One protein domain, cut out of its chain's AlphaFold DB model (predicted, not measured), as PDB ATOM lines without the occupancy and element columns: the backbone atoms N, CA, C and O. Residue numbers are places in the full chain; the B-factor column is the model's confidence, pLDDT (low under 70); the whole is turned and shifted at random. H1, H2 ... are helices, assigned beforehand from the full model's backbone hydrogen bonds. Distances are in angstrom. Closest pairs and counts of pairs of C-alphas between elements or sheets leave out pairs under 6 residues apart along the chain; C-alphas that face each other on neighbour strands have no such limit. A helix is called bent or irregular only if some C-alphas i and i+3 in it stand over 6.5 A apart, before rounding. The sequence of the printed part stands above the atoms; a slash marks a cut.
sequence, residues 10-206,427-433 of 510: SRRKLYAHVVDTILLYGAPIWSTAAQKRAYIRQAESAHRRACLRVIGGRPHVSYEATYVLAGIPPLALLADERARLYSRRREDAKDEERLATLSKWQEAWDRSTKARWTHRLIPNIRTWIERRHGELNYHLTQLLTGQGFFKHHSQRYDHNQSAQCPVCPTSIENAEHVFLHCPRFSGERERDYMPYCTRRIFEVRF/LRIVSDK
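What this domain is: This is residues 10 to 206 and 427 to 433 of the 510 residues of an uncharacterized protein of Trichogramma brassicae (UniProt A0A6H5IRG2). Look for a helical body in two unequal parts: in the larger, H1 and H14 pack on the kinked H3, the hairpin of H5 and H6 runs off crosswise from H3, and the short helices H4, H7, H8 and H9 cluster near the middle of the whole; the smaller, looser part at the other end holds H10 to H13 and the long link of residues 155 to 174. The printed part has 204 residues with 14 named helices, H1 to H14 in that order, and no named strand: its class is all helix. It is compact, with a radius of gyration of the C-alphas of 19.2 A, and only just elongated, spanning 60 by 40 by 30 A.

Where its parts are: Find C-alpha 37 at (-48.005, -44.561, 5.087); from there H3, residues 37 to 55, runs 24.2 A, with a kink of 40 degrees near residue 44. Before it come H1, residues 10 to 23, 20.1 A long, and H2, 27 to 30. After it follow H4, 63 to 70; H5, 75 to 87, 18.7 A; H6, 93 to 110, 25.8 A; H7, 116 to 121; H8, 125 to 130; H9, 138 to 145; H10, 151 to 154; H11, 175 to 181; H12, 183 to 192; and H13, 194 to 197. H14, 427 to 433, ends at C-alpha 433, (-29.176, -49.467, -0.325). H3 and H12 are irregular: C-alphas 39 and 42 are 7.3 A apart, C-alphas 184 and 187 8.1 A.

How they stand to each other: Begin at H3, the hub, which touches H1, H4, H5 and H14. Its closest C-alphas to H1 are Val 54 and Arg 12, 4.8 A apart, at a shallow tilt of 19 degrees, opposite ways. Ala 43 and Ser 431 are the closest C-alphas of H3 and H14, 5.1 A. H5 is about perpendicular to H3, at 74 degrees, closest at Leu 75 and Glu 44, 6.0 A. H5 and H6 form a hairpin, with C-alphas 81 and 97 closest at 6.2 A; H2 touches H5. H6 and H8 only just touch, with 3 pairs of C-alphas within 8 A. H7 touches H9; H11 and H12 touch only at the corner. H10 and H13 touch no helix. Every O i to N i+4 pair is within hydrogen-bond range in H4 to H9, H11 and H14, but 8 of 10 in H1, 13 of 15 in H3 and 4 of 6 in H12; H2, H10 and H13 are too short for such a pair.

The domain as a whole: The farthest C-alphas, Arg 89 and Pro 169, are 62.6 A apart. Residues 207 to 426 are not printed; C-alphas 206 and 427 are 44.0 A apart across the cut. The link from H10 to H11 is long. The pLDDT is under 70 at residues 89 to 92 and 193 to 206.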
ATOM      1  N   SER A  10     -38.763 -51.468 -21.709       74.44
ATOM      2  CA  SER A  10     -38.596 -52.901 -21.399       74.44
ATOM      3  C   SER A  10     -37.325 -53.191 -20.594       74.44
ATOM      4  O   SER A  10     -37.389 -53.705 -19.481       74.44
ATOM      5  N   ARG A  11     -36.162 -52.768 -21.101       75.06
ATOM      6  CA  ARG A  11     -34.864 -52.944 -20.426       75.06
ATOM      7  C   ARG A  11     -34.782 -52.172 -19.114       75.06
ATOM      8  O   ARG A  11     -34.096 -52.604 -18.196       75.06
ATOM      9  N   ARG A  12     -35.482 -51.037 -19.004       77.00
ATOM     10  CA  ARG A  12     -35.537 -50.277 -17.749       77.00
ATOM     11  C   ARG A  12     -36.382 -50.970 -16.674       77.00
ATOM     12  O   ARG A  12     -36.050 -50.804 -15.502       77.00
ATOM     13  N   LYS A  13     -37.405 -51.761 -17.040       79.31
ATOM     14  CA  LYS A  13     -38.174 -52.575 -16.076       79.31
ATOM     15  C   LYS A  13     -37.279 -53.569 -15.331       79.31
ATOM     16  O   LYS A  13     -37.421 -53.685 -14.124       79.31
ATOM     17  N   LEU A  14     -36.302 -54.190 -15.999       77.69
ATOM     18  CA  LEU A  14     -35.340 -55.099 -15.348       77.69
ATOM     19  C   LEU A  14     -34.572 -54.409 -14.204       77.69
ATOM     20  O   LEU A  14     -34.473 -54.952 -13.107       77.69
ATOM     21  N   TYR A  15     -34.098 -53.174 -14.410       75.00
ATOM     22  CA  TYR A  15     -33.433 -52.406 -13.344       75.00
ATOM     23  C   TYR A  15     -34.394 -51.984 -12.228       75.00
ATOM     24  O   TYR A  15     -33.987 -51.940 -11.069       75.00
ATOM     25  N   ALA A  16     -35.657 -51.686 -12.555       76.75
ATOM     26  CA  ALA A  16     -36.677 -51.450 -11.537       76.75
ATOM     27  C   ALA A  16     -36.923 -52.713 -10.705       76.75
ATOM     28  O   ALA A  16     -36.896 -52.627  -9.488       76.75
ATOM     29  N   HIS A  17     -36.985 -53.894 -11.318       79.62
ATOM     30  CA  HIS A  17     -37.117 -55.146 -10.577       79.62
ATOM     31  C   HIS A  17     -35.930 -55.451  -9.652       79.62
ATOM     32  O   HIS A  17     -36.137 -56.073  -8.617       79.62
ATOM     33  N   VAL A  18     -34.703 -54.991  -9.942       81.06
ATOM     34  CA  VAL A  18     -33.583 -55.099  -8.976       81.06
ATOM     35  C   VAL A  18     -33.807 -54.197  -7.768       81.06
ATOM     36  O   VAL A  18     -33.524 -54.578  -6.634       81.06
ATOM     37  N   VAL A  19     -34.340 -52.996  -7.997       79.06
ATOM     38  CA  VAL A  19     -34.776 -52.118  -6.910       79.06
ATOM     39  C   VAL A  19     -35.903 -52.793  -6.123       79.06
ATOM     40  O   VAL A  19     -35.809 -52.846  -4.900       79.06
ATOM     41  N   ASP A  20     -36.882 -53.408  -6.794       80.31
ATOM     42  CA  ASP A  20     -37.962 -54.172  -6.163       80.31
ATOM     43  C   ASP A  20     -37.420 -55.336  -5.321       80.31
ATOM     44  O   ASP A  20     -37.870 -55.519  -4.196       80.31
ATOM     45  N   THR A  21     -36.457 -56.137  -5.803       82.06
ATOM     46  CA  THR A  21     -35.922 -57.273  -5.025       82.06
ATOM     47  C   THR A  21     -35.177 -56.832  -3.775       82.06
ATOM     48  O   THR A  21     -35.296 -57.515  -2.757       82.06
ATOM     49  N   ILE A  22     -34.480 -55.691  -3.819       84.00
ATOM     50  CA  ILE A  22     -33.859 -55.081  -2.637       84.00
ATOM     51  C   ILE A  22     -34.945 -54.550  -1.694       84.00
ATOM     52  O   ILE A  22     -34.975 -54.952  -0.535       84.00
ATOM     53  N   LEU A  23     -35.849 -53.693  -2.185       80.88
ATOM     54  CA  LEU A  23     -36.909 -53.066  -1.383       80.88
ATOM     55  C   LEU A  23     -37.823 -54.091  -0.715       80.88
ATOM     56  O   LEU A  23     -38.191 -53.909   0.436       80.88
ATOM     57  N   LEU A  24     -38.153 -55.174  -1.417       84.69
ATOM     58  CA  LEU A  24     -39.032 -56.251  -0.966       84.69
ATOM     59  C   LEU A  24     -38.285 -57.378  -0.219       84.69
ATOM     60  O   LEU A  24     -38.820 -58.484  -0.070       84.69
ATOM     61  N   TYR A  25     -37.052 -57.134   0.235       85.00
ATOM     62  CA  TYR A  25     -36.314 -58.066   1.086       85.00
ATOM     63  C   TYR A  25     -36.933 -58.131   2.489       85.00
ATOM     64  O   TYR A  25     -37.166 -57.105   3.132       85.00
ATOM     65  N   GLY A  26     -37.230 -59.344   2.961       80.62
ATOM     66  CA  GLY A  26     -37.950 -59.557   4.220       80.62
ATOM     67  C   GLY A  26     -39.430 -59.145   4.185       80.62
ATOM     68  O   GLY A  26     -40.039 -59.063   5.244       80.62
ATOM     69  N   ALA A  27     -40.024 -58.900   3.005       85.62
ATOM     70  CA  ALA A  27     -41.408 -58.420   2.877       85.62
ATOM     71  C   ALA A  27     -42.464 -59.190   3.705       85.62
ATOM     72  O   ALA A  27     -43.302 -58.518   4.299       85.62
ATOM     73  N   PRO A  28     -42.426 -60.534   3.844       86.94
ATOM     74  CA  PRO A  28     -43.367 -61.260   4.707       86.94
ATOM     75  C   PRO A  28     -43.329 -60.875   6.195       86.94
ATOM     76  O   PRO A  28     -44.274 -61.179   6.913       86.94
ATOM     77  N   ILE A  29     -42.250 -60.235   6.660       84.25
ATOM     78  CA  ILE A  29     -42.052 -59.827   8.059       84.25
ATOM     79  C   ILE A  29     -42.590 -58.407   8.294       84.25
ATOM     80  O   ILE A  29     -43.227 -58.156   9.313       84.25
ATOM     81  N   TRP A  30     -42.360 -57.478   7.356       85.12
ATOM     82  CA  TRP A  30     -42.688 -56.054   7.529       85.12
ATOM     83  C   TRP A  30     -43.903 -55.556   6.727       85.12
ATOM     84  O   TRP A  30     -44.321 -54.413   6.917       85.12
ATOM     85  N   SER A  31     -44.510 -56.369   5.852       87.00
ATOM     86  CA  SER A  31     -45.675 -55.969   5.033       87.00
ATOM     87  C   SER A  31     -46.852 -55.439   5.862       87.00
ATOM     88  O   SER A  31     -47.538 -54.510   5.442       87.00
ATOM     89  N   THR A  32     -47.051 -55.966   7.070       85.88
ATOM     90  CA  THR A  32     -48.065 -55.504   8.029       85.88
ATOM     91  C   THR A  32     -47.824 -54.056   8.465       85.88
ATOM     92  O   THR A  32     -48.750 -53.246   8.478       85.88
ATOM     93  N   ALA A  33     -46.571 -53.679   8.729       81.44
ATOM     94  CA  ALA A  33     -46.187 -52.304   9.036       81.44
ATOM     95  C   ALA A  33     -46.298 -51.371   7.814       81.44
ATOM     96  O   ALA A  33     -46.565 -50.175   7.968       81.44
ATOM     97  N   ALA A  34     -46.179 -51.912   6.595       79.81
ATOM     98  CA  ALA A  34     -46.291 -51.162   5.342       79.81
ATOM     99  C   ALA A  34     -47.677 -50.521   5.118       79.81
ATOM    100  O   ALA A  34     -47.789 -49.561   4.354       79.81
ATOM    101  N   GLN A  35     -48.716 -50.991   5.822       80.19
ATOM    102  CA  GLN A  35     -50.047 -50.367   5.851       80.19
ATOM    103  C   GLN A  35     -50.001 -48.909   6.350       80.19
ATOM    104  O   GLN A  35     -50.801 -48.070   5.934       80.19
ATOM    105  N   LYS A  36     -49.045 -48.570   7.228       84.00
ATOM    106  CA  LYS A  36     -48.871 -47.206   7.739       84.00
ATOM    107  C   LYS A  36     -48.007 -46.392   6.782       84.00
ATOM    108  O   LYS A  36     -46.783 -46.521   6.739       84.00
ATOM    109  N   ARG A  37     -48.645 -45.445   6.081       85.44
ATOM    110  CA  ARG A  37     -48.005 -44.561   5.087       85.44
ATOM    111  C   ARG A  37     -46.774 -43.805   5.602       85.44
ATOM    112  O   ARG A  37     -45.935 -43.410   4.803       85.44
ATOM    113  N   ALA A  38     -46.659 -43.569   6.910       84.00
ATOM    114  CA  ALA A  38     -45.473 -42.950   7.502       84.00
ATOM    115  C   ALA A  38     -44.206 -43.808   7.326       84.00
ATOM    116  O   ALA A  38     -43.156 -43.255   7.019       84.00
ATOM    117  N   TYR A  39     -44.314 -45.134   7.468       83.44
ATOM    118  CA  TYR A  39     -43.168 -46.049   7.481       83.44
ATOM    119  C   TYR A  39     -42.718 -46.399   6.056       83.44
ATOM    120  O   TYR A  39     -41.540 -46.299   5.722       83.44
ATOM    121  N   ILE A  40     -43.664 -46.711   5.161       86.19
ATOM    122  CA  ILE A  40     -43.342 -47.105   3.778       86.19
ATOM    123  C   ILE A  40     -42.900 -45.929   2.879       86.19
ATOM    124  O   ILE A  40     -42.293 -46.153   1.835       86.19
ATOM    125  N   ARG A  41     -43.143 -44.665   3.266       88.81
ATOM    126  CA  ARG A  41     -42.936 -43.468   2.414       88.81
ATOM    127  C   ARG A  41     -41.559 -43.394   1.746       88.81
ATOM    128  O   ARG A  41     -41.465 -43.011   0.579       88.81
ATOM    129  N   GLN A  42     -40.487 -43.719   2.470       83.81
ATOM    130  CA  GLN A  42     -39.125 -43.662   1.926       83.81
ATOM    131  C   GLN A  42     -38.885 -44.768   0.889       83.81
ATOM    132  O   GLN A  42     -38.309 -44.499  -0.170       83.81
ATOM    133  N   ALA A  43     -39.413 -45.965   1.147       83.62
ATOM    134  CA  ALA A  43     -39.352 -47.101   0.236       83.62
ATOM    135  C   ALA A  43     -40.222 -46.873  -1.010       83.62
ATOM    136  O   ALA A  43     -39.752 -47.083  -2.125       83.62
ATOM    137  N   GLU A  44     -41.429 -46.312  -0.869       87.94
ATOM    138  CA  GLU A  44     -42.244 -45.865  -2.010       87.94
ATOM    139  C   GLU A  44     -41.552 -44.767  -2.830       87.94
ATOM    140  O   GLU A  44     -41.656 -44.749  -4.054       87.94
ATOM    141  N   SER A  45     -40.814 -43.855  -2.191       85.31
ATOM    142  CA  SER A  45     -40.036 -42.818  -2.884       85.31
ATOM    143  C   SER A  45     -38.840 -43.396  -3.658       85.31
ATOM    144  O   SER A  45     -38.486 -42.892  -4.730       85.31
ATOM    145  N   ALA A  46     -38.210 -44.462  -3.155       83.50
ATOM    146  CA  ALA A  46     -37.198 -45.227  -3.889       83.50
ATOM    147  C   ALA A  46     -37.826 -46.000  -5.068       83.50
ATOM    148  O   ALA A  46     -37.380 -45.846  -6.207       83.50
ATOM    149  N   HIS A  47     -38.923 -46.724  -4.816       86.38
ATOM    150  CA  HIS A  47     -39.705 -47.472  -5.810       86.38
ATOM    151  C   HIS A  47     -40.171 -46.582  -6.964       86.38
ATOM    152  O   HIS A  47     -39.817 -46.785  -8.126       86.38
ATOM    153  N   ARG A  48     -40.878 -45.490  -6.642       87.75
ATOM    154  CA  ARG A  48     -41.329 -44.500  -7.624       87.75
ATOM    155  C   ARG A  48     -40.166 -43.922  -8.419       87.75
ATOM    156  O   ARG A  48     -40.330 -43.698  -9.613       87.75
ATOM    157  N   ARG A  49     -38.997 -43.675  -7.818       84.25
ATOM    158  CA  ARG A  49     -37.832 -43.188  -8.578       84.25
ATOM    159  C   ARG A  49     -37.355 -44.200  -9.613       84.25
ATOM    160  O   ARG A  49     -36.991 -43.762 -10.702       84.25
ATOM    161  N   ALA A  50     -37.394 -45.501  -9.329       80.56
ATOM    162  CA  ALA A  50     -37.113 -46.532 -10.324       80.56
ATOM    163  C   ALA A  50     -38.177 -46.542 -11.437       80.56
ATOM    164  O   ALA A  50     -37.832 -46.408 -12.613       80.56
ATOM    165  N   CYS A  51     -39.465 -46.560 -11.083       84.12
ATOM    166  CA  CYS A  51     -40.575 -46.529 -12.042       84.12
ATOM    167  C   CYS A  51     -40.593 -45.250 -12.911       84.12
ATOM    168  O   CYS A  51     -40.816 -45.326 -14.118       84.12
ATOM    169  N   LEU A  52     -40.232 -44.081 -12.361       82.44
ATOM    170  CA  LEU A  52     -40.017 -42.848 -13.132       82.44
ATOM    171  C   LEU A  52     -38.925 -43.024 -14.196       82.44
ATOM    172  O   LEU A  52     -39.060 -42.490 -15.299       82.44
ATOM    173  N   ARG A  53     -37.855 -43.786 -13.916       80.75
ATOM    174  CA  ARG A  53     -36.848 -44.104 -14.941       80.75
ATOM    175  C   ARG A  53     -37.406 -45.040 -16.000       80.75
ATOM    176  O   ARG A  53     -37.112 -44.784 -17.165       80.75
ATOM    177  N   VAL A  54     -38.203 -46.052 -15.634       80.44
ATOM    178  CA  VAL A  54     -38.860 -46.980 -16.584       80.44
ATOM    179  C   VAL A  54     -39.602 -46.215 -17.671       80.44
ATOM    180  O   VAL A  54     -39.380 -46.467 -18.853       80.44
ATOM    181  N   ILE A  55     -40.418 -45.246 -17.261       81.50
ATOM    182  CA  ILE A  55     -41.237 -44.437 -18.167       81.50
ATOM    183  C   ILE A  55     -40.467 -43.241 -18.760       81.50
ATOM    184  O   ILE A  55     -40.922 -42.606 -19.697       81.50
ATOM    185  N   GLY A  56     -39.281 -42.905 -18.238       76.44
ATOM    186  CA  GLY A  56     -38.564 -41.678 -18.618       76.44
ATOM    187  C   GLY A  56     -39.294 -40.400 -18.186       76.44
ATOM    188  O   GLY A  56     -39.163 -39.361 -18.829       76.44
ATOM    189  N   GLY A  57     -40.089 -40.485 -17.120       74.38
ATOM    190  CA  GLY A  57     -40.994 -39.440 -16.659       74.38
ATOM    191  C   GLY A  57     -40.280 -38.312 -15.920       74.38
ATOM    192  O   GLY A  57     -39.150 -38.452 -15.441       74.38
ATOM    193  N   ARG A  58     -40.951 -37.164 -15.815       75.94
ATOM    194  CA  ARG A  58     -40.460 -36.029 -15.028       75.94
ATOM    195  C   ARG A  58     -40.740 -36.238 -13.525       75.94
ATOM    196  O   ARG A  58     -41.675 -36.958 -13.178       75.94
ATOM    197  N   PRO A  59     -39.987 -35.602 -12.602       78.00
ATOM    198  CA  PRO A  59     -40.166 -35.795 -11.156       78.00
ATOM    199  C   PRO A  59     -41.537 -35.391 -10.582       78.00
ATOM    200  O   PRO A  59     -41.809 -35.708  -9.425       78.00
ATOM    201  N   HIS A  60     -42.383 -34.709 -11.359       81.12
ATOM    202  CA  HIS A  60     -43.729 -34.250 -10.987       81.12
ATOM    203  C   HIS A  60     -44.869 -35.218 -11.377       81.12
ATOM    204  O   HIS A  60     -46.018 -34.962 -11.015       81.12
ATOM    205  N   VAL A  61     -44.594 -36.342 -12.057       84.38
ATOM    206  CA  VAL A  61     -45.638 -37.330 -12.412       84.38
ATOM    207  C   VAL A  61     -46.200 -37.958 -11.135       84.38
ATOM    208  O   VAL A  61     -45.426 -38.330 -10.249       84.38
ATOM    209  N   SER A  62     -47.523 -38.086 -11.002       90.56
ATOM    210  CA  SER A  62     -48.131 -38.636  -9.778       90.56
ATOM    211  C   SER A  62     -47.657 -40.074  -9.499       90.56
ATOM    212  O   SER A  62     -47.176 -40.764 -10.402       90.56
ATOM    213  N   TYR A  63     -47.742 -40.536  -8.246       90.38
ATOM    214  CA  TYR A  63     -47.346 -41.908  -7.891       90.38
ATOM    215  C   TYR A  63     -48.165 -42.927  -8.695       90.38
ATOM    216  O   TYR A  63     -47.616 -43.849  -9.290       90.38
ATOM    217  N   GLU A  64     -49.463 -42.670  -8.781       93.12
ATOM    218  CA  GLU A  64     -50.486 -43.495  -9.410       93.12
ATOM    219  C   GLU A  64     -50.213 -43.648 -10.920       93.12
ATOM    220  O   GLU A  64     -49.993 -44.765 -11.390       93.12
ATOM    221  N   ALA A  65     -50.055 -42.536 -11.654       91.44
ATOM    222  CA  ALA A  65     -49.642 -42.568 -13.062       91.44
ATOM    223  C   ALA A  65     -48.271 -43.221 -13.273       91.44
ATOM    224  O   ALA A  65     -48.071 -43.922 -14.262       91.44
ATOM    225  N   THR A  66     -47.318 -42.996 -12.361       90.69
ATOM    226  CA  THR A  66     -45.971 -43.568 -12.493       90.69
ATOM    227  C   THR A  66     -46.021 -45.095 -12.479       90.69
ATOM    228  O   THR A  66     -45.385 -45.732 -13.320       90.69
ATOM    229  N   TYR A  67     -46.778 -45.680 -11.548       92.38
ATOM    230  CA  TYR A  67     -46.926 -47.128 -11.421       92.38
ATOM    231  C   TYR A  67     -47.686 -47.730 -12.608       92.38
ATOM    232  O   TYR A  67     -47.215 -48.706 -13.197       92.38
ATOM    233  N   VAL A  68     -48.812 -47.121 -13.012       93.06
ATOM    234  CA  VAL A  68     -49.633 -47.615 -14.137       93.06
ATOM    235  C   VAL A  68     -48.823 -47.594 -15.427       93.06
ATOM    236  O   VAL A  68     -48.669 -48.628 -16.073       93.06
ATOM    237  N   LEU A  69     -48.186 -46.468 -15.760       89.25
ATOM    238  CA  LEU A  69     -47.367 -46.359 -16.968       89.25
ATOM    239  C   LEU A  69     -46.156 -47.303 -16.941       89.25
ATOM    240  O   LEU A  69     -45.857 -47.930 -17.958       89.25
ATOM    241  N   ALA A  70     -45.494 -47.476 -15.792       87.50
ATOM    242  CA  ALA A  70     -44.421 -48.463 -15.658       87.50
ATOM    243  C   ALA A  70     -44.926 -49.910 -15.814       87.50
ATOM    244  O   ALA A  70     -44.150 -50.789 -16.192       87.50
ATOM    245  N   GLY A  71     -46.211 -50.170 -15.551       88.00
ATOM    246  CA  GLY A  71     -46.768 -51.516 -15.445       88.00
ATOM    247  C   GLY A  71     -46.141 -52.292 -14.285       88.00
ATOM    248  O   GLY A  71     -45.837 -53.471 -14.442       88.00
ATOM    249  N   ILE A  72     -45.861 -51.603 -13.173       87.75
ATOM    250  CA  ILE A  72     -45.275 -52.162 -11.949       87.75
ATOM    251  C   ILE A  72     -46.175 -51.727 -10.783       87.75
ATOM    252  O   ILE A  72     -46.328 -50.517 -10.591       87.75
ATOM    253  N   PRO A  73     -46.768 -52.660 -10.010       91.56
ATOM    254  CA  PRO A  73     -47.665 -52.301  -8.916       91.56
ATOM    255  C   PRO A  73     -46.991 -51.445  -7.820       91.56
ATOM    256  O   PRO A  73     -45.766 -51.488  -7.652       91.56
ATOM    257  N   PRO A  74     -47.778 -50.687  -7.032       92.50
ATOM    258  CA  PRO A  74     -47.309 -50.008  -5.826       92.50
ATOM    259  C   PRO A  74     -46.555 -50.945  -4.870       92.50
ATOM    260  O   PRO A  74     -46.949 -52.097  -4.680       92.50
ATOM    261  N   LEU A  75     -45.506 -50.435  -4.212       88.94
ATOM    262  CA  LEU A  75     -44.619 -51.247  -3.367       88.94
ATOM    263  C   LEU A  75     -45.369 -51.959  -2.231       88.94
ATOM    264  O   LEU A  75     -45.089 -53.123  -1.956       88.94
ATOM    265  N   ALA A  76     -46.339 -51.279  -1.609       90.56
ATOM    266  CA  ALA A  76     -47.180 -51.862  -0.566       90.56
ATOM    267  C   ALA A  76     -47.893 -53.130  -1.061       90.56
ATOM    268  O   ALA A  76     -47.827 -54.163  -0.404       90.56
ATOM    269  N   LEU A  77     -48.498 -53.080  -2.254       91.94
ATOM    270  CA  LEU A  77     -49.215 -54.212  -2.843       91.94
ATOM    271  C   LEU A  77     -48.269 -55.368  -3.212       91.94
ATOM    272  O   LEU A  77     -48.625 -56.521  -2.991       91.94
ATOM    273  N   LEU A  78     -47.052 -55.074  -3.683       89.81
ATOM    274  CA  LEU A  78     -46.021 -56.092  -3.942       89.81
ATOM    275  C   LEU A  78     -45.498 -56.760  -2.657       89.81
ATOM    276  O   LEU A  78     -45.181 -57.951  -2.663       89.81
ATOM    277  N   ALA A  79     -45.393 -56.015  -1.552       88.44
ATOM    278  CA  ALA A  79     -45.013 -56.570  -0.252       88.44
ATOM    279  C   ALA A  79     -46.114 -57.485   0.304       88.44
ATOM    280  O   ALA A  79     -45.830 -58.582   0.784       88.44
ATOM    281  N   ASP A  80     -47.365 -57.050   0.167       90.06
ATOM    282  CA  ASP A  80     -48.576 -57.774   0.556       90.06
ATOM    283  C   ASP A  80     -48.738 -59.078  -0.261       90.06
ATOM    284  O   ASP A  80     -49.033 -60.135   0.298       90.06
ATOM    285  N   GLU A  81     -48.456 -59.042  -1.571       89.00
ATOM    286  CA  GLU A  81     -48.391 -60.220  -2.455       89.00
ATOM    287  C   GLU A  81     -47.324 -61.222  -1.991       89.00
ATOM    288  O   GLU A  81     -47.613 -62.407  -1.816       89.00
ATOM    289  N   ARG A  82     -46.093 -60.760  -1.715       87.00
ATOM    290  CA  ARG A  82     -45.020 -61.637  -1.212       87.00
ATOM    291  C   ARG A  82     -45.340 -62.247   0.149       87.00
ATOM    292  O   ARG A  82     -44.962 -63.391   0.385       87.00
ATOM    293  N   ALA A  83     -46.025 -61.519   1.028       86.81
ATOM    294  CA  ALA A  83     -46.452 -62.041   2.322       86.81
ATOM    295  C   ALA A  83     -47.478 -63.177   2.165       86.81
ATOM    296  O   ALA A  83     -47.302 -64.242   2.754       86.81
ATOM    297  N   ARG A  84     -48.492 -63.005   1.302       87.75
ATOM    298  CA  ARG A  84     -49.471 -64.067   1.000       87.75
ATOM    299  C   ARG A  84     -48.821 -65.294   0.358       87.75
ATOM    300  O   ARG A  84     -49.078 -66.414   0.800       87.75
ATOM    301  N   LEU A  85     -47.914 -65.089  -0.601       85.94
ATOM    302  CA  LEU A  85     -47.141 -66.163  -1.238       85.94
ATOM    303  C   LEU A  85     -46.206 -66.905  -0.272       85.94
ATOM    304  O   LEU A  85     -45.971 -68.095  -0.451       85.94
ATOM    305  N   TYR A  86     -45.672 -66.237   0.752       82.06
ATOM    306  CA  TYR A  86     -44.847 -66.892   1.771       82.06
ATOM    307  C   TYR A  86     -45.683 -67.793   2.694       82.06
ATOM    308  O   TYR A  86     -45.268 -68.907   3.019       82.06
ATOM    309  N   SER A  87     -46.884 -67.345   3.072       80.62
ATOM    310  CA  SER A  87     -47.828 -68.132   3.876       80.62
ATOM    311  C   SER A  87     -48.403 -69.329   3.104       80.62
ATOM    312  O   SER A  87     -48.534 -70.426   3.653       80.62
ATOM    313  N   ARG A  88     -48.718 -69.157   1.814       76.38
ATOM    314  CA  ARG A  88     -49.226 -70.221   0.932       76.38
ATOM    315  C   ARG A  88     -48.073 -71.083   0.393       76.38
ATOM    316  O   ARG A  88     -47.523 -70.816  -0.666       76.38
ATOM    317  N   ARG A  89     -47.760 -72.196   1.071       62.94
ATOM    318  CA  ARG A  89     -46.708 -73.174   0.678       62.94
ATOM    319  C   ARG A  89     -46.939 -73.933  -0.658       62.94
ATOM    320  O   ARG A  89     -46.277 -74.946  -0.882       62.94
ATOM    321  N   ARG A  90     -47.865 -73.506  -1.527       59.81
ATOM    322  CA  ARG A  90     -48.180 -74.142  -2.827       59.81
ATOM    323  C   ARG A  90     -47.700 -73.283  -3.996       59.81
ATOM    324  O   ARG A  90     -47.648 -72.064  -3.892       59.81
ATOM    325  N   GLU A  91     -47.325 -73.921  -5.102       55.97
ATOM    326  CA  GLU A  91     -46.751 -73.214  -6.259       55.97
ATOM    327  C   GLU A  91     -47.820 -72.546  -7.132       55.97
ATOM    328  O   GLU A  91     -47.586 -71.477  -7.695       55.97
ATOM    329  N   ASP A  92     -48.979 -73.192  -7.181       63.72
ATOM    330  CA  ASP A  92     -50.151 -72.948  -8.022       63.72
ATOM    331  C   ASP A  92     -50.831 -71.598  -7.713       63.72
ATOM    332  O   ASP A  92     -51.424 -70.970  -8.583       63.72
ATOM    333  N   ALA A  93     -50.666 -71.090  -6.487       74.69
ATOM    334  CA  ALA A  93     -51.281 -69.846  -6.023       74.69
ATOM    335  C   ALA A  93     -50.669 -68.562  -6.622       74.69
ATOM    336  O   ALA A  93     -51.160 -67.469  -6.348       74.69
ATOM    337  N   LYS A  94     -49.585 -68.639  -7.409       78.69
ATOM    338  CA  LYS A  94     -48.894 -67.439  -7.925       78.69
ATOM    339  C   LYS A  94     -49.780 -66.556  -8.792       78.69
ATOM    340  O   LYS A  94     -49.795 -65.341  -8.594       78.69
ATOM    341  N   ASP A  95     -50.511 -67.164  -9.716       82.81
ATOM    342  CA  ASP A  95     -51.357 -66.412 -10.636       82.81
ATOM    343  C   ASP A  95     -52.598 -65.882  -9.904       82.81
ATOM    344  O   ASP A  95     -52.926 -64.710 -10.063       82.81
ATOM    345  N   GLU A  96     -53.198 -66.655  -8.991       87.06
ATOM    346  CA  GLU A  96     -54.263 -66.173  -8.088       87.06
ATOM    347  C   GLU A  96     -53.839 -64.928  -7.290       87.06
ATOM    348  O   GLU A  96     -54.540 -63.915  -7.280       87.06
ATOM    349  N   GLU A  97     -52.675 -64.976  -6.635       88.75
ATOM    350  CA  GLU A  97     -52.169 -63.868  -5.820       88.75
ATOM    351  C   GLU A  97     -51.821 -62.643  -6.668       88.75
ATOM    352  O   GLU A  97     -52.062 -61.502  -6.253       88.75
ATOM    353  N   ARG A  98     -51.303 -62.857  -7.881       88.62
ATOM    354  CA  ARG A  98     -51.065 -61.787  -8.850       88.62
ATOM    355  C   ARG A  98     -52.380 -61.159  -9.310       88.62
ATOM    356  O   ARG A  98     -52.475 -59.933  -9.323       88.62
ATOM    357  N   LEU A  99     -53.400 -61.960  -9.618       91.38
ATOM    358  CA  LEU A  99     -54.738 -61.493  -9.994       91.38
ATOM    359  C   LEU A  99     -55.380 -60.679  -8.860       91.38
ATOM    360  O   LEU A  99     -55.815 -59.556  -9.104       91.38
ATOM    361  N   ALA A 100     -55.345 -61.169  -7.617       93.12
ATOM    362  CA  ALA A 100     -55.840 -60.442  -6.444       93.12
ATOM    363  C   ALA A 100     -55.095 -59.111  -6.213       93.12
ATOM    364  O   ALA A 100     -55.693 -58.100  -5.838       93.12
ATOM    365  N   THR A 101     -53.786 -59.088  -6.476       93.12
ATOM    366  CA  THR A 101     -52.955 -57.877  -6.384       93.12
ATOM    367  C   THR A 101     -53.291 -56.871  -7.491       93.12
ATOM    368  O   THR A 101     -53.338 -55.669  -7.228       93.12
ATOM    369  N   LEU A 102     -53.584 -57.344  -8.710       94.12
ATOM    370  CA  LEU A 102     -54.068 -56.508  -9.811       94.12
ATOM    371  C   LEU A 102     -55.465 -55.932  -9.526       94.12
ATOM    372  O   LEU A 102     -55.664 -54.751  -9.787       94.12
ATOM    373  N   SER A 103     -56.392 -56.701  -8.942       96.81
ATOM    374  CA  SER A 103     -57.727 -56.200  -8.563       96.81
ATOM    375  C   SER A 103     -57.643 -55.075  -7.526       96.81
ATOM    376  O   SER A 103     -58.134 -53.976  -7.777       96.81
ATOM    377  N   LYS A 104     -56.898 -55.282  -6.427       96.31
ATOM    378  CA  LYS A 104     -56.633 -54.233  -5.420       96.31
ATOM    379  C   LYS A 104     -56.002 -52.975  -6.027       96.31
ATOM    380  O   LYS A 104     -56.253 -51.860  -5.567       96.31
ATOM    381  N   TRP A 105     -55.147 -53.136  -7.039       96.25
ATOM    382  CA  TRP A 105     -54.523 -52.010  -7.730       96.25
ATOM    383  C   TRP A 105     -55.510 -51.280  -8.654       96.25
ATOM    384  O   TRP A 105     -55.528 -50.050  -8.649       96.25
ATOM    385  N   GLN A 106     -56.365 -52.008  -9.376       97.50
ATOM    386  CA  GLN A 106     -57.436 -51.448 -10.205       97.50
ATOM    387  C   GLN A 106     -58.408 -50.615  -9.352       97.50
ATOM    388  O   GLN A 106     -58.577 -49.426  -9.606       97.50
ATOM    389  N   GLU A 107     -58.904 -51.160  -8.237       96.94
ATOM    390  CA  GLU A 107     -59.753 -50.432  -7.277       96.94
ATOM    391  C   GLU A 107     -59.102 -49.153  -6.721       96.94
ATOM    392  O   GLU A 107     -59.785 -48.174  -6.408       96.94
ATOM    393  N   ALA A 108     -57.782 -49.161  -6.519       95.19
ATOM    394  CA  ALA A 108     -57.034 -47.990  -6.063       95.19
ATOM    395  C   ALA A 108     -56.819 -46.959  -7.185       95.19
ATOM    396  O   ALA A 108     -56.687 -45.766  -6.908       95.19
ATOM    397  N   TRP A 109     -56.785 -47.406  -8.441       95.75
ATOM    398  CA  TRP A 109     -56.652 -46.555  -9.619       95.75
ATOM    399  C   TRP A 109     -57.961 -45.848  -9.955       95.75
ATOM    400  O   TRP A 109     -57.965 -44.627 -10.106       95.75
ATOM    401  N   ASP A 110     -59.073 -46.581  -9.955       96.06
ATOM    402  CA  ASP A 110     -60.402 -46.040 -10.251       96.06
ATOM    403  C   ASP A 110     -60.825 -44.973  -9.233       96.06
ATOM    404  O   ASP A 110     -61.259 -43.885  -9.623       96.06
ATOM    405  N   ARG A 111     -60.585 -45.228  -7.937       95.50
ATOM    406  CA  ARG A 111     -60.849 -44.285  -6.831       95.50
ATOM    407  C   ARG A 111     -59.882 -43.097  -6.756       95.50
ATOM    408  O   ARG A 111     -60.111 -42.179  -5.970       95.50
ATOM    409  N   SER A 112     -58.781 -43.094  -7.507       94.19
ATOM    410  CA  SER A 112     -57.787 -42.021  -7.418       94.19
ATOM    411  C   SER A 112     -58.284 -40.737  -8.084       94.19
ATOM    412  O   SER A 112     -58.572 -40.710  -9.280       94.19
ATOM    413  N   THR A 113     -58.272 -39.623  -7.351       93.94
ATOM    414  CA  THR A 113     -58.474 -38.275  -7.918       93.94
ATOM    415  C   THR A 113     -57.252 -37.766  -8.693       93.94
ATOM    416  O   THR A 113     -57.320 -36.748  -9.380       93.94
ATOM    417  N   LYS A 114     -56.110 -38.464  -8.620       90.56
ATOM    418  CA  LYS A 114     -54.858 -38.070  -9.279       90.56
ATOM    419  C   LYS A 114     -54.695 -38.750 -10.628       90.56
ATOM    420  O   LYS A 114     -55.017 -39.921 -10.787       90.56
ATOM    421  N   ALA A 115     -54.109 -38.005 -11.565       90.31
ATOM    422  CA  ALA A 115     -53.830 -38.441 -12.931       90.31
ATOM    423  C   ALA A 115     -55.063 -38.919 -13.723       90.31
ATOM    424  O   ALA A 115     -54.964 -39.836 -14.535       90.31
ATOM    425  N   ARG A 116     -56.210 -38.243 -13.548       91.62
ATOM    426  CA  ARG A 116     -57.455 -38.543 -14.278       91.62
ATOM    427  C   ARG A 116     -57.301 -38.545 -15.803       91.62
ATOM    428  O   ARG A 116     -57.935 -39.363 -16.452       91.62
ATOM    429  N   TRP A 117     -56.415 -37.719 -16.368       89.94
ATOM    430  CA  TRP A 117     -56.053 -37.787 -17.793       89.94
ATOM    431  C   TRP A 117     -55.465 -39.153 -18.181       89.94
ATOM    432  O   TRP A 117     -55.915 -39.787 -19.129       89.94
ATOM    433  N   THR A 118     -54.502 -39.657 -17.404       91.44
ATOM    434  CA  THR A 118     -53.917 -40.985 -17.621       91.44
ATOM    435  C   THR A 118     -54.938 -42.101 -17.374       91.44
ATOM    436  O   THR A 118     -54.901 -43.092 -18.091       91.44
ATOM    437  N   HIS A 119     -55.866 -41.941 -16.419       92.75
ATOM    438  CA  HIS A 119     -56.978 -42.884 -16.190       92.75
ATOM    439  C   HIS A 119     -57.945 -42.923 -17.377       92.75
ATOM    440  O   HIS A 119     -58.257 -44.002 -17.864       92.75
ATOM    441  N   ARG A 120     -58.320 -41.764 -17.931       88.56
ATOM    442  CA  ARG A 120     -59.161 -41.673 -19.135       88.56
ATOM    443  C   ARG A 120     -58.556 -42.415 -20.327       88.56
ATOM    444  O   ARG A 120     -59.296 -43.027 -21.083       88.56
ATOM    445  N   LEU A 121     -57.233 -42.367 -20.499       86.62
ATOM    446  CA  LEU A 121     -56.533 -43.100 -21.561       86.62
ATOM    447  C   LEU A 121     -56.303 -44.582 -21.226       86.62
ATOM    448  O   LEU A 121     -56.285 -45.419 -22.123       86.62
ATOM    449  N   ILE A 122     -56.080 -44.902 -19.950       89.81
ATOM    450  CA  ILE A 122     -55.739 -46.239 -19.457       89.81
ATOM    451  C   ILE A 122     -56.666 -46.574 -18.276       89.81
ATOM    452  O   ILE A 122     -56.236 -46.516 -17.118       89.81
ATOM    453  N   PRO A 123     -57.947 -46.901 -18.537       90.69
ATOM    454  CA  PRO A 123     -58.891 -47.227 -17.472       90.69
ATOM    455  C   PRO A 123     -58.580 -48.602 -16.871       90.69
ATOM    456  O   PRO A 123     -58.560 -48.759 -15.655       90.69
ATOM    457  N   ASN A 124     -58.255 -49.589 -17.714       91.44
ATOM    458  CA  ASN A 124     -57.935 -50.951 -17.299       91.44
ATOM    459  C   ASN A 124     -56.409 -51.164 -17.231       91.44
ATOM    460  O   ASN A 124     -55.690 -51.014 -18.222       91.44
ATOM    461  N   ILE A 125     -55.905 -51.529 -16.052       91.12
ATOM    462  CA  ILE A 125     -54.472 -51.759 -15.813       91.12
ATOM    463  C   ILE A 125     -53.993 -53.056 -16.478       91.12
ATOM    464  O   ILE A 125     -52.857 -53.125 -16.952       91.12
ATOM    465  N   ARG A 126     -54.838 -54.092 -16.515       90.31
ATOM    466  CA  ARG A 126     -54.464 -55.413 -17.033       90.31
ATOM    467  C   ARG A 126     -54.189 -55.351 -18.533       90.31
ATOM    468  O   ARG A 126     -53.099 -55.738 -18.952       90.31
ATOM    469  N   THR A 127     -55.101 -54.771 -19.314       88.19
ATOM    470  CA  THR A 127     -54.917 -54.603 -20.769       88.19
ATOM    471  C   THR A 127     -53.656 -53.794 -21.089       88.19
ATOM    472  O   THR A 127     -52.917 -54.122 -22.019       88.19
ATOM    473  N   TRP A 128     -53.328 -52.792 -20.266       88.44
ATOM    474  CA  TRP A 128     -52.105 -51.997 -20.405       88.44
ATOM    475  C   TRP A 128     -50.802 -52.747 -20.086       88.44
ATOM    476  O   TRP A 128     -49.754 -52.407 -20.646       88.44
ATOM    477  N   ILE A 129     -50.834 -53.736 -19.193       85.38
ATOM    478  CA  ILE A 129     -49.665 -54.559 -18.844       85.38
ATOM    479  C   ILE A 129     -49.479 -55.704 -19.844       85.38
ATOM    480  O   ILE A 129     -48.344 -56.005 -20.212       85.38
ATOM    481  N   GLU A 130     -50.574 -56.310 -20.301       84.44
ATOM    482  CA  GLU A 130     -50.585 -57.483 -21.188       84.44
ATOM    483  C   GLU A 130     -50.411 -57.134 -22.678       84.44
ATOM    484  O   GLU A 130     -50.169 -58.022 -23.504       84.44
ATOM    485  N   ARG A 131     -50.491 -55.846 -23.049       82.69
ATOM    486  CA  ARG A 131     -50.296 -55.397 -24.436       82.69
ATOM    487  C   ARG A 131     -48.938 -55.834 -24.996       82.69
ATOM    488  O   ARG A 131     -47.873 -55.530 -24.459       82.69
ATOM    489  N   ARG A 132     -48.976 -56.490 -26.157       75.19
ATOM    490  CA  ARG A 132     -47.786 -57.014 -26.857       75.19
ATOM    491  C   ARG A 132     -47.038 -55.967 -27.696       75.19
ATOM    492  O   ARG A 132     -46.036 -56.292 -28.322       75.19
ATOM    493  N   HIS A 133     -47.526 -54.726 -27.740       75.00
ATOM    494  CA  HIS A 133     -47.023 -53.661 -28.610       75.00
ATOM    495  C   HIS A 133     -46.796 -52.348 -27.848       75.00
ATOM    496  O   HIS A 133     -47.432 -52.087 -26.826       75.00
ATOM    497  N   GLY A 134     -45.923 -51.495 -28.394       72.25
ATOM    498  CA  GLY A 134     -45.627 -50.149 -27.894       72.25
ATOM    499  C   GLY A 134     -44.660 -50.118 -26.704       72.25
ATOM    500  O   GLY A 134     -44.882 -50.748 -25.672       72.25
ATOM    501  N   GLU A 135     -43.607 -49.311 -26.793       76.88
ATOM    502  CA  GLU A 135     -42.706 -49.036 -25.668       76.88
ATOM    503  C   GLU A 135     -42.799 -47.571 -25.253       76.88
ATOM    504  O   GLU A 135     -42.991 -46.689 -26.090       76.88
ATOM    505  N   LEU A 136     -42.642 -47.300 -23.957       80.94
ATOM    506  CA  LEU A 136     -42.630 -45.929 -23.472       80.94
ATOM    507  C   LEU A 136     -41.307 -45.254 -23.829       80.94
ATOM    508  O   LEU A 136     -40.215 -45.758 -23.553       80.94
ATOM    509  N   ASN A 137     -41.440 -44.075 -24.425       79.12
ATOM    510  CA  ASN A 137     -40.369 -43.118 -24.634       79.12
ATOM    511  C   ASN A 137     -40.741 -41.794 -23.945       79.12
ATOM    512  O   ASN A 137     -41.879 -41.605 -23.518       79.12
ATOM    513  N   TYR A 138     -39.781 -40.874 -23.854       75.62
ATOM    514  CA  TYR A 138     -39.953 -39.594 -23.165       75.62
ATOM    515  C   TYR A 138     -41.196 -38.810 -23.616       75.62
ATOM    516  O   TYR A 138     -41.979 -38.368 -22.776       75.62
ATOM    517  N   HIS A 139     -41.404 -38.683 -24.928       80.50
ATOM    518  CA  HIS A 139     -42.496 -37.901 -25.507       80.50
ATOM    519  C   HIS A 139     -43.850 -38.590 -25.307       80.50
ATOM    520  O   HIS A 139     -44.806 -37.950 -24.874       80.50
ATOM    521  N   LEU A 140     -43.913 -39.912 -25.503       83.12
ATOM    522  CA  LEU A 140     -45.116 -40.703 -25.231       83.12
ATOM    523  C   LEU A 140     -45.501 -40.650 -23.742       83.12
ATOM    524  O   LEU A 140     -46.674 -40.541 -23.405       83.12
ATOM    525  N   THR A 141     -44.535 -40.654 -22.826       84.81
ATOM    526  CA  THR A 141     -44.829 -40.477 -21.399       84.81
ATOM    527  C   THR A 141     -45.263 -39.050 -21.061       84.81
ATOM    528  O   THR A 141     -46.156 -38.890 -20.234       84.81
ATOM    529  N   GLN A 142     -44.724 -38.012 -21.708       85.19
ATOM    530  CA  GLN A 142     -45.246 -36.644 -21.566       85.19
ATOM    531  C   GLN A 142     -46.706 -36.522 -22.048       85.19
ATOM    532  O   GLN A 142     -47.511 -35.889 -21.369       85.19
ATOM    533  N   LEU A 143     -47.049 -37.179 -23.161       85.50
ATOM    534  CA  LEU A 143     -48.406 -37.288 -23.712       85.50
ATOM    535  C   LEU A 143     -49.361 -37.976 -22.724       85.50
ATOM    536  O   LEU A 143     -50.344 -37.376 -22.289       85.50
ATOM    537  N   LEU A 144     -49.032 -39.197 -22.293       87.31
ATOM    538  CA  LEU A 144     -49.896 -40.010 -21.425       87.31
ATOM    539  C   LEU A 144     -50.059 -39.432 -20.009       87.31
ATOM    540  O   LEU A 144     -51.054 -39.704 -19.345       87.31
ATOM    541  N   THR A 145     -49.096 -38.639 -19.526       87.31
ATOM    542  CA  THR A 145     -49.170 -37.968 -18.209       87.31
ATOM    543  C   THR A 145     -49.772 -36.566 -18.261       87.31
ATOM    544  O   THR A 145     -50.097 -36.013 -17.213       87.31
ATOM    545  N   GLY A 146     -49.878 -35.959 -19.446       81.44
ATOM    546  CA  GLY A 146     -50.225 -34.544 -19.596       81.44
ATOM    547  C   GLY A 146     -49.148 -33.569 -19.096       81.44
ATOM    548  O   GLY A 146     -49.402 -32.371 -19.026       81.44
ATOM    549  N   GLN A 147     -47.940 -34.047 -18.765       76.31
ATOM    550  CA  GLN A 147     -46.822 -33.239 -18.240       76.31
ATOM    551  C   GLN A 147     -45.791 -32.894 -19.333       76.31
ATOM    552  O   GLN A 147     -44.566 -32.965 -19.157       76.31
ATOM    553  N   GLY A 148     -46.317 -32.576 -20.514       72.50
ATOM    554  CA  GLY A 148     -45.568 -32.154 -21.692       72.50
ATOM    555  C   GLY A 148     -45.212 -30.671 -21.704       72.50
ATOM    556  O   GLY A 148     -45.347 -29.962 -20.708       72.50
ATOM    557  N   PHE A 149     -44.777 -30.209 -22.875       72.38
ATOM    558  CA  PHE A 149     -44.629 -28.789 -23.206       72.38
ATOM    559  C   PHE A 149     -45.975 -28.201 -23.678       72.38
ATOM    560  O   PHE A 149     -46.044 -27.536 -24.702       72.38
ATOM    561  N   PHE A 150     -47.053 -28.512 -22.959       81.50
ATOM    562  CA  PHE A 150     -48.380 -27.930 -23.182       81.50
ATOM    563  C   PHE A 150     -48.447 -26.609 -22.420       81.50
ATOM    564  O   PHE A 150     -48.066 -26.605 -21.246       81.50
ATOM    565  N   LYS A 151     -48.940 -25.513 -23.009       80.81
ATOM    566  CA  LYS A 151     -48.973 -24.214 -22.309       80.81
ATOM    567  C   LYS A 151     -49.686 -24.266 -20.954       80.81
ATOM    568  O   LYS A 151     -49.177 -23.699 -19.995       80.81
ATOM    569  N   HIS A 152     -50.775 -25.028 -20.816       83.31
ATOM    570  CA  HIS A 152     -51.442 -25.247 -19.520       83.31
ATOM    571  C   HIS A 152     -50.533 -25.873 -18.446       83.31
ATOM    572  O   HIS A 152     -50.659 -25.590 -17.256       83.31
ATOM    573  N   HIS A 153     -49.611 -26.750 -18.848       78.38
ATOM    574  CA  HIS A 153     -48.630 -27.327 -17.933       78.38
ATOM    575  C   HIS A 153     -47.462 -26.360 -17.677       78.38
ATOM    576  O   HIS A 153     -46.982 -26.282 -16.548       78.38
ATOM    577  N   SER A 154     -47.037 -25.603 -18.694       78.81
ATOM    578  CA  SER A 154     -45.960 -24.607 -18.604       78.81
ATOM    579  C   SER A 154     -46.322 -23.405 -17.723       78.81
ATOM    580  O   SER A 154     -45.485 -22.977 -16.933       78.81
ATOM    581  N   GLN A 155     -47.576 -22.939 -17.764       81.69
ATOM    582  CA  GLN A 155     -48.085 -21.824 -16.948       81.69
ATOM    583  C   GLN A 155     -47.882 -22.039 -15.434       81.69
ATOM    584  O   GLN A 155     -47.707 -21.091 -14.679       81.69
ATOM    585  N   ARG A 156     -47.818 -23.299 -14.979       76.56
ATOM    586  CA  ARG A 156     -47.536 -23.661 -13.573       76.56
ATOM    587  C   ARG A 156     -46.118 -23.314 -13.110       76.56
ATOM    588  O   ARG A 156     -45.828 -23.415 -11.921       76.56
ATOM    589  N   TYR A 157     -45.228 -23.000 -14.047       75.81
ATOM    590  CA  TYR A 157     -43.831 -22.641 -13.810       75.81
ATOM    591  C   TYR A 157     -43.515 -21.212 -14.273       75.81
ATOM    592  O   TYR A 157     -42.580 -20.612 -13.752       75.81
ATOM    593  N   ASP A 158     -44.295 -20.673 -15.214       78.81
ATOM    594  CA  ASP A 158     -44.213 -19.296 -15.697       78.81
ATOM    595  C   ASP A 158     -45.619 -18.678 -15.758       78.81
ATOM    596  O   ASP A 158     -46.385 -18.911 -16.697       78.81
ATOM    597  N   HIS A 159     -45.954 -17.887 -14.739       73.38
ATOM    598  CA  HIS A 159     -47.271 -17.265 -14.583       73.38
ATOM    599  C   HIS A 159     -47.566 -16.193 -15.645       73.38
ATOM    600  O   HIS A 159     -48.726 -15.828 -15.821       73.38
ATOM    601  N   ASN A 160     -46.551 -15.723 -16.381       72.38
ATOM    602  CA  ASN A 160     -46.717 -14.735 -17.449       72.38
ATOM    603  C   ASN A 160     -47.147 -15.378 -18.784       72.38
ATOM    604  O   ASN A 160     -47.482 -14.668 -19.732       72.38
ATOM    605  N   GLN A 161     -47.156 -16.714 -18.887       77.94
ATOM    606  CA  GLN A 161     -47.621 -17.418 -20.084       77.94
ATOM    607  C   GLN A 161     -49.128 -17.696 -20.033       77.94
ATOM    608  O   GLN A 161     -49.638 -18.307 -19.093       77.94
ATOM    609  N   SER A 162     -49.845 -17.332 -21.102       83.94
ATOM    610  CA  SER A 162     -51.226 -17.787 -21.309       83.94
ATOM    611  C   SER A 162     -51.265 -19.290 -21.599       83.94
ATOM    612  O   SER A 162     -50.549 -19.784 -22.475       83.94
ATOM    613  N   ALA A 163     -52.161 -20.006 -20.916       87.12
ATOM    614  CA  ALA A 163     -52.461 -21.414 -21.168       87.12
ATOM    615  C   ALA A 163     -53.238 -21.672 -22.477       87.12
ATOM    616  O   ALA A 163     -53.437 -22.833 -22.836       87.12
ATOM    617  N   GLN A 164     -53.689 -20.631 -23.187       90.00
ATOM    618  CA  GLN A 164     -54.499 -20.758 -24.404       90.00
ATOM    619  C   GLN A 164     -53.707 -21.313 -25.594       90.00
ATOM    620  O   GLN A 164     -52.544 -20.960 -25.840       90.00
ATOM    621  N   CYS A 165     -54.374 -22.149 -26.385       88.00
ATOM    622  CA  CYS A 165     -53.835 -22.688 -27.623       88.00
ATOM    623  C   CYS A 165     -53.590 -21.571 -28.656       88.00
ATOM    624  O   CYS A 165     -54.505 -20.797 -28.923       88.00
ATOM    625  N   PRO A 166     -52.402 -21.504 -29.299       86.69
ATOM    626  CA  PRO A 166     -52.113 -20.506 -30.338       86.69
ATOM    627  C   PRO A 166     -53.088 -20.513 -31.525       86.69
ATOM    628  O   PRO A 166     -53.208 -19.509 -32.210       86.69
ATOM    629  N   VAL A 167     -53.742 -21.652 -31.783       86.81
ATOM    630  CA  VAL A 167     -54.652 -21.870 -32.925       86.81
ATOM    631  C   VAL A 167     -56.121 -21.945 -32.476       86.81
ATOM    632  O   VAL A 167     -57.029 -21.843 -33.293       86.81
ATOM    633  N   CYS A 168     -56.379 -22.093 -31.173       89.50
ATOM    634  CA  CYS A 168     -57.729 -22.150 -30.605       89.50
ATOM    635  C   CYS A 168     -57.802 -21.222 -29.385       89.50
ATOM    636  O   CYS A 168     -57.663 -21.706 -28.260       89.50
ATOM    637  N   PRO A 169     -58.006 -19.904 -29.574       80.94
ATOM    638  CA  PRO A 169     -57.917 -18.922 -28.488       80.94
ATOM    639  C   PRO A 169     -58.884 -19.185 -27.324       80.94
ATOM    640  O   PRO A 169     -58.568 -18.906 -26.170       80.94
ATOM    641  N   THR A 170     -60.043 -19.783 -27.615       85.31
ATOM    642  CA  THR A 170     -61.069 -20.186 -26.639       85.31
ATOM    643  C   THR A 170     -60.729 -21.468 -25.870       85.31
ATOM    644  O   THR A 170     -61.426 -21.816 -24.924       85.31
ATOM    645  N   SER A 171     -59.679 -22.198 -26.262       87.56
ATOM    646  CA  SER A 171     -59.318 -23.501 -25.696       87.56
ATOM    647  C   SER A 171     -57.992 -23.462 -24.943       87.56
ATOM    648  O   SER A 171     -56.980 -22.951 -25.423       87.56
ATOM    649  N   ILE A 172     -57.971 -24.105 -23.778       88.00
ATOM    650  CA  ILE A 172     -56.749 -24.350 -23.012       88.00
ATOM    651  C   ILE A 172     -55.901 -25.408 -23.738       88.00
ATOM    652  O   ILE A 172     -56.369 -26.513 -24.009       88.00
ATOM    653  N   GLU A 173     -54.629 -25.108 -24.012       87.44
ATOM    654  CA  GLU A 173     -53.679 -26.075 -24.568       87.44
ATOM    655  C   GLU A 173     -53.212 -27.034 -23.467       87.44
ATOM    656  O   GLU A 173     -52.144 -26.885 -22.865       87.44
ATOM    657  N   ASN A 174     -54.057 -28.019 -23.179       86.56
ATOM    658  CA  ASN A 174     -53.721 -29.217 -22.425       86.56
ATOM    659  C   ASN A 174     -53.500 -30.402 -23.395       86.56
ATOM    660  O   ASN A 174     -53.665 -30.275 -24.611       86.56
ATOM    661  N   ALA A 175     -53.104 -31.561 -22.862       85.19
ATOM    662  CA  ALA A 175     -52.905 -32.760 -23.678       85.19
ATOM    663  C   ALA A 175     -54.190 -33.176 -24.416       85.19
ATOM    664  O   ALA A 175     -54.139 -33.484 -25.599       85.19
ATOM    665  N   GLU A 176     -55.338 -33.130 -23.742       85.12
ATOM    666  CA  GLU A 176     -56.636 -33.505 -24.308       85.12
ATOM    667  C   GLU A 176     -56.986 -32.697 -25.562       85.12
ATOM    668  O   GLU A 176     -57.203 -33.271 -26.629       85.12
ATOM    669  N   HIS A 177     -56.926 -31.369 -25.466       86.06
ATOM    670  CA  HIS A 177     -57.119 -30.470 -26.594       86.06
ATOM    671  C   HIS A 177     -56.138 -30.793 -27.726       86.06
ATOM    672  O   HIS A 177     -56.564 -31.001 -28.859       86.06
ATOM    673  N   VAL A 178     -54.838 -30.900 -27.432       84.50
ATOM    674  CA  VAL A 178     -53.802 -31.184 -28.439       84.50
ATOM    675  C   VAL A 178     -54.037 -32.512 -29.175       84.50
ATOM    676  O   VAL A 178     -53.914 -32.546 -30.401       84.50
ATOM    677  N   PHE A 179     -54.398 -33.586 -28.466       77.94
ATOM    678  CA  PHE A 179     -54.497 -34.932 -29.045       77.94
ATOM    679  C   PHE A 179     -55.870 -35.322 -29.579       77.94
ATOM    680  O   PHE A 179     -55.932 -36.306 -30.309       77.94
ATOM    681  N   LEU A 180     -56.942 -34.595 -29.257       80.12
ATOM    682  CA  LEU A 180     -58.299 -34.961 -29.685       80.12
ATOM    683  C   LEU A 180     -59.007 -33.874 -30.501       80.12
ATOM    684  O   LEU A 180     -59.841 -34.205 -31.338       80.12
ATOM    685  N   HIS A 181     -58.688 -32.591 -30.287       83.38
ATOM    686  CA  HIS A 181     -59.539 -31.487 -30.759       83.38
ATOM    687  C   HIS A 181     -58.805 -30.418 -31.581       83.38
ATOM    688  O   HIS A 181     -59.390 -29.822 -32.477       83.38
ATOM    689  N   CYS A 182     -57.525 -30.161 -31.308       87.25
ATOM    690  CA  CYS A 182     -56.792 -29.026 -31.864       87.25
ATOM    691  C   CYS A 182     -56.635 -29.140 -33.395       87.25
ATOM    692  O   CYS A 182     -55.969 -30.077 -33.848       87.25
ATOM    693  N   PRO A 183     -57.162 -28.212 -34.217       88.38
ATOM    694  CA  PRO A 183     -57.021 -28.254 -35.674       88.38
ATOM    695  C   PRO A 183     -55.563 -28.216 -36.145       88.38
ATOM    696  O   PRO A 183     -55.252 -28.785 -37.180       88.38
ATOM    697  N   ARG A 184     -54.641 -27.661 -35.337       87.56
ATOM    698  CA  ARG A 184     -53.185 -27.661 -35.599       87.56
ATOM    699  C   ARG A 184     -52.601 -29.056 -35.877       87.56
ATOM    700  O   ARG A 184     -51.536 -29.135 -36.470       87.56
ATOM    701  N   PHE A 185     -53.262 -30.118 -35.409       85.06
ATOM    702  CA  PHE A 185     -52.820 -31.505 -35.577       85.06
ATOM    703  C   PHE A 185     -53.898 -32.415 -36.197       85.06
ATOM    704  O   PHE A 185     -53.927 -33.612 -35.907       85.06
ATOM    705  N   SER A 186     -54.852 -31.875 -36.970       83.94
ATOM    706  CA  SER A 186     -55.887 -32.705 -37.615       83.94
ATOM    707  C   SER A 186     -55.276 -33.713 -38.589       83.94
ATOM    708  O   SER A 186     -55.543 -34.905 -38.458       83.94
ATOM    709  N   GLY A 187     -54.374 -33.268 -39.469       83.25
ATOM    710  CA  GLY A 187     -53.715 -34.123 -40.459       83.25
ATOM    711  C   GLY A 187     -52.893 -35.260 -39.840       83.25
ATOM    712  O   GLY A 187     -52.975 -36.400 -40.293       83.25
ATOM    713  N   GLU A 188     -52.145 -35.001 -38.761       83.69
ATOM    714  CA  GLU A 188     -51.454 -36.047 -37.998       83.69
ATOM    715  C   GLU A 188     -52.436 -37.025 -37.349       83.69
ATOM    716  O   GLU A 188     -52.179 -38.227 -37.342       83.69
ATOM    717  N   ARG A 189     -53.570 -36.552 -36.812       82.06
ATOM    718  CA  ARG A 189     -54.573 -37.449 -36.217       82.06
ATOM    719  C   ARG A 189     -55.256 -38.320 -37.265       82.06
ATOM    720  O   ARG A 189     -55.400 -39.520 -37.051       82.06
ATOM    721  N   GLU A 190     -55.674 -37.744 -38.381       76.56
ATOM    722  CA  GLU A 190     -56.355 -38.468 -39.457       76.56
ATOM    723  C   GLU A 190     -55.443 -39.531 -40.081       76.56
ATOM    724  O   GLU A 190     -55.883 -40.658 -40.304       76.56
ATOM    725  N   ARG A 191     -54.155 -39.213 -40.259       78.88
ATOM    726  CA  ARG A 191     -53.146 -40.134 -40.796       78.88
ATOM    727  C   ARG A 191     -52.671 -41.188 -39.785       78.88
ATOM    728  O   ARG A 191     -52.626 -42.369 -40.122       78.88
ATOM    729  N   ASP A 192     -52.316 -40.785 -38.562       71.81
ATOM    730  CA  ASP A 192     -51.552 -41.628 -37.623       71.81
ATOM    731  C   ASP A 192     -52.362 -42.122 -36.404       71.81
ATOM    732  O   ASP A 192     -51.908 -43.027 -35.704       71.81
ATOM    733  N   TYR A 193     -53.538 -41.552 -36.107       65.12
ATOM    734  CA  TYR A 193     -54.320 -41.856 -34.891       65.12
ATOM    735  C   TYR A 193     -55.654 -42.556 -35.201       65.12
ATOM    736  O   TYR A 193     -55.922 -43.644 -34.682       65.12
ATOM    737  N   MET A 194     -56.466 -41.987 -36.096       64.81
ATOM    738  CA  MET A 194     -57.794 -42.507 -36.452       64.81
ATOM    739  C   MET A 194     -57.776 -43.963 -36.976       64.81
ATOM    740  O   MET A 194     -58.626 -44.744 -36.534       64.81
ATOM    741  N   PRO A 195     -56.792 -44.412 -37.794       64.31
ATOM    742  CA  PRO A 195     -56.700 -45.811 -38.239       64.31
ATOM    743  C   PRO A 195     -56.391 -46.826 -37.124       64.31
ATOM    744  O   PRO A 195     -56.547 -48.033 -37.320       64.31
ATOM    745  N   TYR A 196     -55.931 -46.358 -35.958       58.00
ATOM    746  CA  TYR A 196     -55.551 -47.195 -34.816       58.00
ATOM    747  C   TYR A 196     -56.590 -47.165 -33.686       58.00
ATOM    748  O   TYR A 196     -56.772 -48.173 -32.999       58.00
ATOM    749  N   CYS A 197     -57.327 -46.062 -33.521       53.50
ATOM    750  CA  CYS A 197     -58.444 -45.976 -32.573       53.50
ATOM    751  C   CYS A 197     -59.591 -46.938 -32.915       53.50
ATOM    752  O   CYS A 197     -60.154 -47.565 -32.017       53.50
ATOM    753  N   THR A 198     -59.870 -47.160 -34.202       48.28
ATOM    754  CA  THR A 198     -60.837 -48.176 -34.662       48.28
ATOM    755  C   THR A 198     -60.423 -49.616 -34.318       48.28
ATOM    756  O   THR A 198     -61.267 -50.509 -34.293       48.28
ATOM    757  N   ARG A 199     -59.147 -49.860 -33.979       45.09
ATOM    758  CA  ARG A 199     -58.587 -51.185 -33.643       45.09
ATOM    759  C   ARG A 199     -58.532 -51.498 -32.137       45.09
ATOM    760  O   ARG A 199     -57.797 -52.395 -31.734       45.09
ATOM    761  N   ARG A 200     -59.307 -50.791 -31.299       44.66
ATOM    762  CA  ARG A 200     -59.436 -51.019 -29.837       44.66
ATOM    763  C   ARG A 200     -58.111 -51.020 -29.045       44.66
ATOM    764  O   ARG A 200     -57.995 -51.715 -28.042       44.66
ATOM    765  N   ILE A 201     -57.103 -50.245 -29.459       45.53
ATOM    766  CA  ILE A 201     -55.843 -50.120 -28.689       45.53
ATOM    767  C   ILE A 201     -56.070 -49.373 -27.364       45.53
ATOM    768  O   ILE A 201     -55.444 -49.678 -26.350       45.53
ATOM    769  N   PHE A 202     -57.016 -48.437 -27.372       44.38
ATOM    770  CA  PHE A 202     -57.605 -47.840 -26.185       44.38
ATOM    771  C   PHE A 202     -59.115 -48.075 -26.286       44.38
ATOM    772  O   PHE A 202     -59.719 -47.677 -27.279       44.38
ATOM    773  N   GLU A 203     -59.746 -48.695 -25.286       42.69
ATOM    774  CA  GLU A 203     -61.210 -48.916 -25.252       42.69
ATOM    775  C   GLU A 203     -62.003 -47.629 -24.948       42.69
ATOM    776  O   GLU A 203     -63.134 -47.654 -24.465       42.69
ATOM    777  N   VAL A 204     -61.410 -46.473 -25.243       43.28
ATOM    778  CA  VAL A 204     -62.023 -45.165 -25.060       43.28
ATOM    779  C   VAL A 204     -62.922 -44.901 -26.260       43.28
ATOM    780  O   VAL A 204     -62.471 -44.453 -27.314       43.28
ATOM    781  N   ARG A 205     -64.221 -45.172 -26.094       37.97
ATOM    782  CA  ARG A 205     -65.244 -44.617 -26.983       37.97
ATOM    783  C   ARG A 205     -65.245 -43.100 -26.814       37.97
ATOM    784  O   ARG A 205     -65.867 -42.571 -25.897       37.97
ATOM    785  N   PHE A 206     -64.546 -42.401 -27.701       43.47
ATOM    786  CA  PHE A 206     -64.701 -40.960 -27.864       43.47
ATOM    787  C   PHE A 206     -66.007 -40.687 -28.610       43.47
ATOM    788  O   PHE A 206     -66.012 -40.430 -29.811       43.47
ATOM    789  N   LEU A 427     -36.736 -50.202   6.567       82.31
ATOM    790  CA  LEU A 427     -37.188 -49.594   5.319       82.31
ATOM    791  C   LEU A 427     -36.288 -48.423   4.912       82.31
ATOM    792  O   LEU A 427     -36.021 -48.278   3.718       82.31
ATOM    793  N   ARG A 428     -35.752 -47.643   5.860       85.75
ATOM    794  CA  ARG A 428     -34.735 -46.610   5.600       85.75
ATOM    795  C   ARG A 428     -33.452 -47.212   5.022       85.75
ATOM    796  O   ARG A 428     -33.056 -46.848   3.913       85.75
ATOM    797  N   ILE A 429     -32.838 -48.172   5.717       84.56
ATOM    798  CA  ILE A 429     -31.575 -48.821   5.318       84.56
ATOM    799  C   ILE A 429     -31.706 -49.499   3.949       84.56
ATOM    800  O   ILE A 429     -30.856 -49.317   3.067       84.56
ATOM    801  N   VAL A 430     -32.787 -50.252   3.743       81.38
ATOM    802  CA  VAL A 430     -33.065 -50.944   2.482       81.38
ATOM    803  C   VAL A 430     -33.340 -49.944   1.357       81.38
ATOM    804  O   VAL A 430     -32.814 -50.121   0.256       81.38
ATOM    805  N   SER A 431     -34.074 -48.856   1.619       76.12
ATOM    806  CA  SER A 431     -34.267 -47.774   0.642       76.12
ATOM    807  C   SER A 431     -32.948 -47.134   0.238       76.12
ATOM    808  O   SER A 431     -32.709 -46.920  -0.947       76.12
ATOM    809  N   ASP A 432     -32.070 -46.836   1.193       82.69
ATOM    810  CA  ASP A 432     -30.790 -46.187   0.922       82.69
ATOM    811  C   ASP A 432     -29.846 -47.124   0.153       82.69
ATOM    812  O   ASP A 432     -29.200 -46.698  -0.808       82.69
ATOM    813  N   LYS A 433     -29.847 -48.427   0.472       81.69
ATOM    814  CA  LYS A 433     -29.176 -49.467  -0.325       81.69
ATOM    815  C   LYS A 433     -29.735 -49.535  -1.750       81.69
ATOM    816  O   LYS A 433     -28.958 -49.486  -2.703       81.69
TER     817      LYS A 433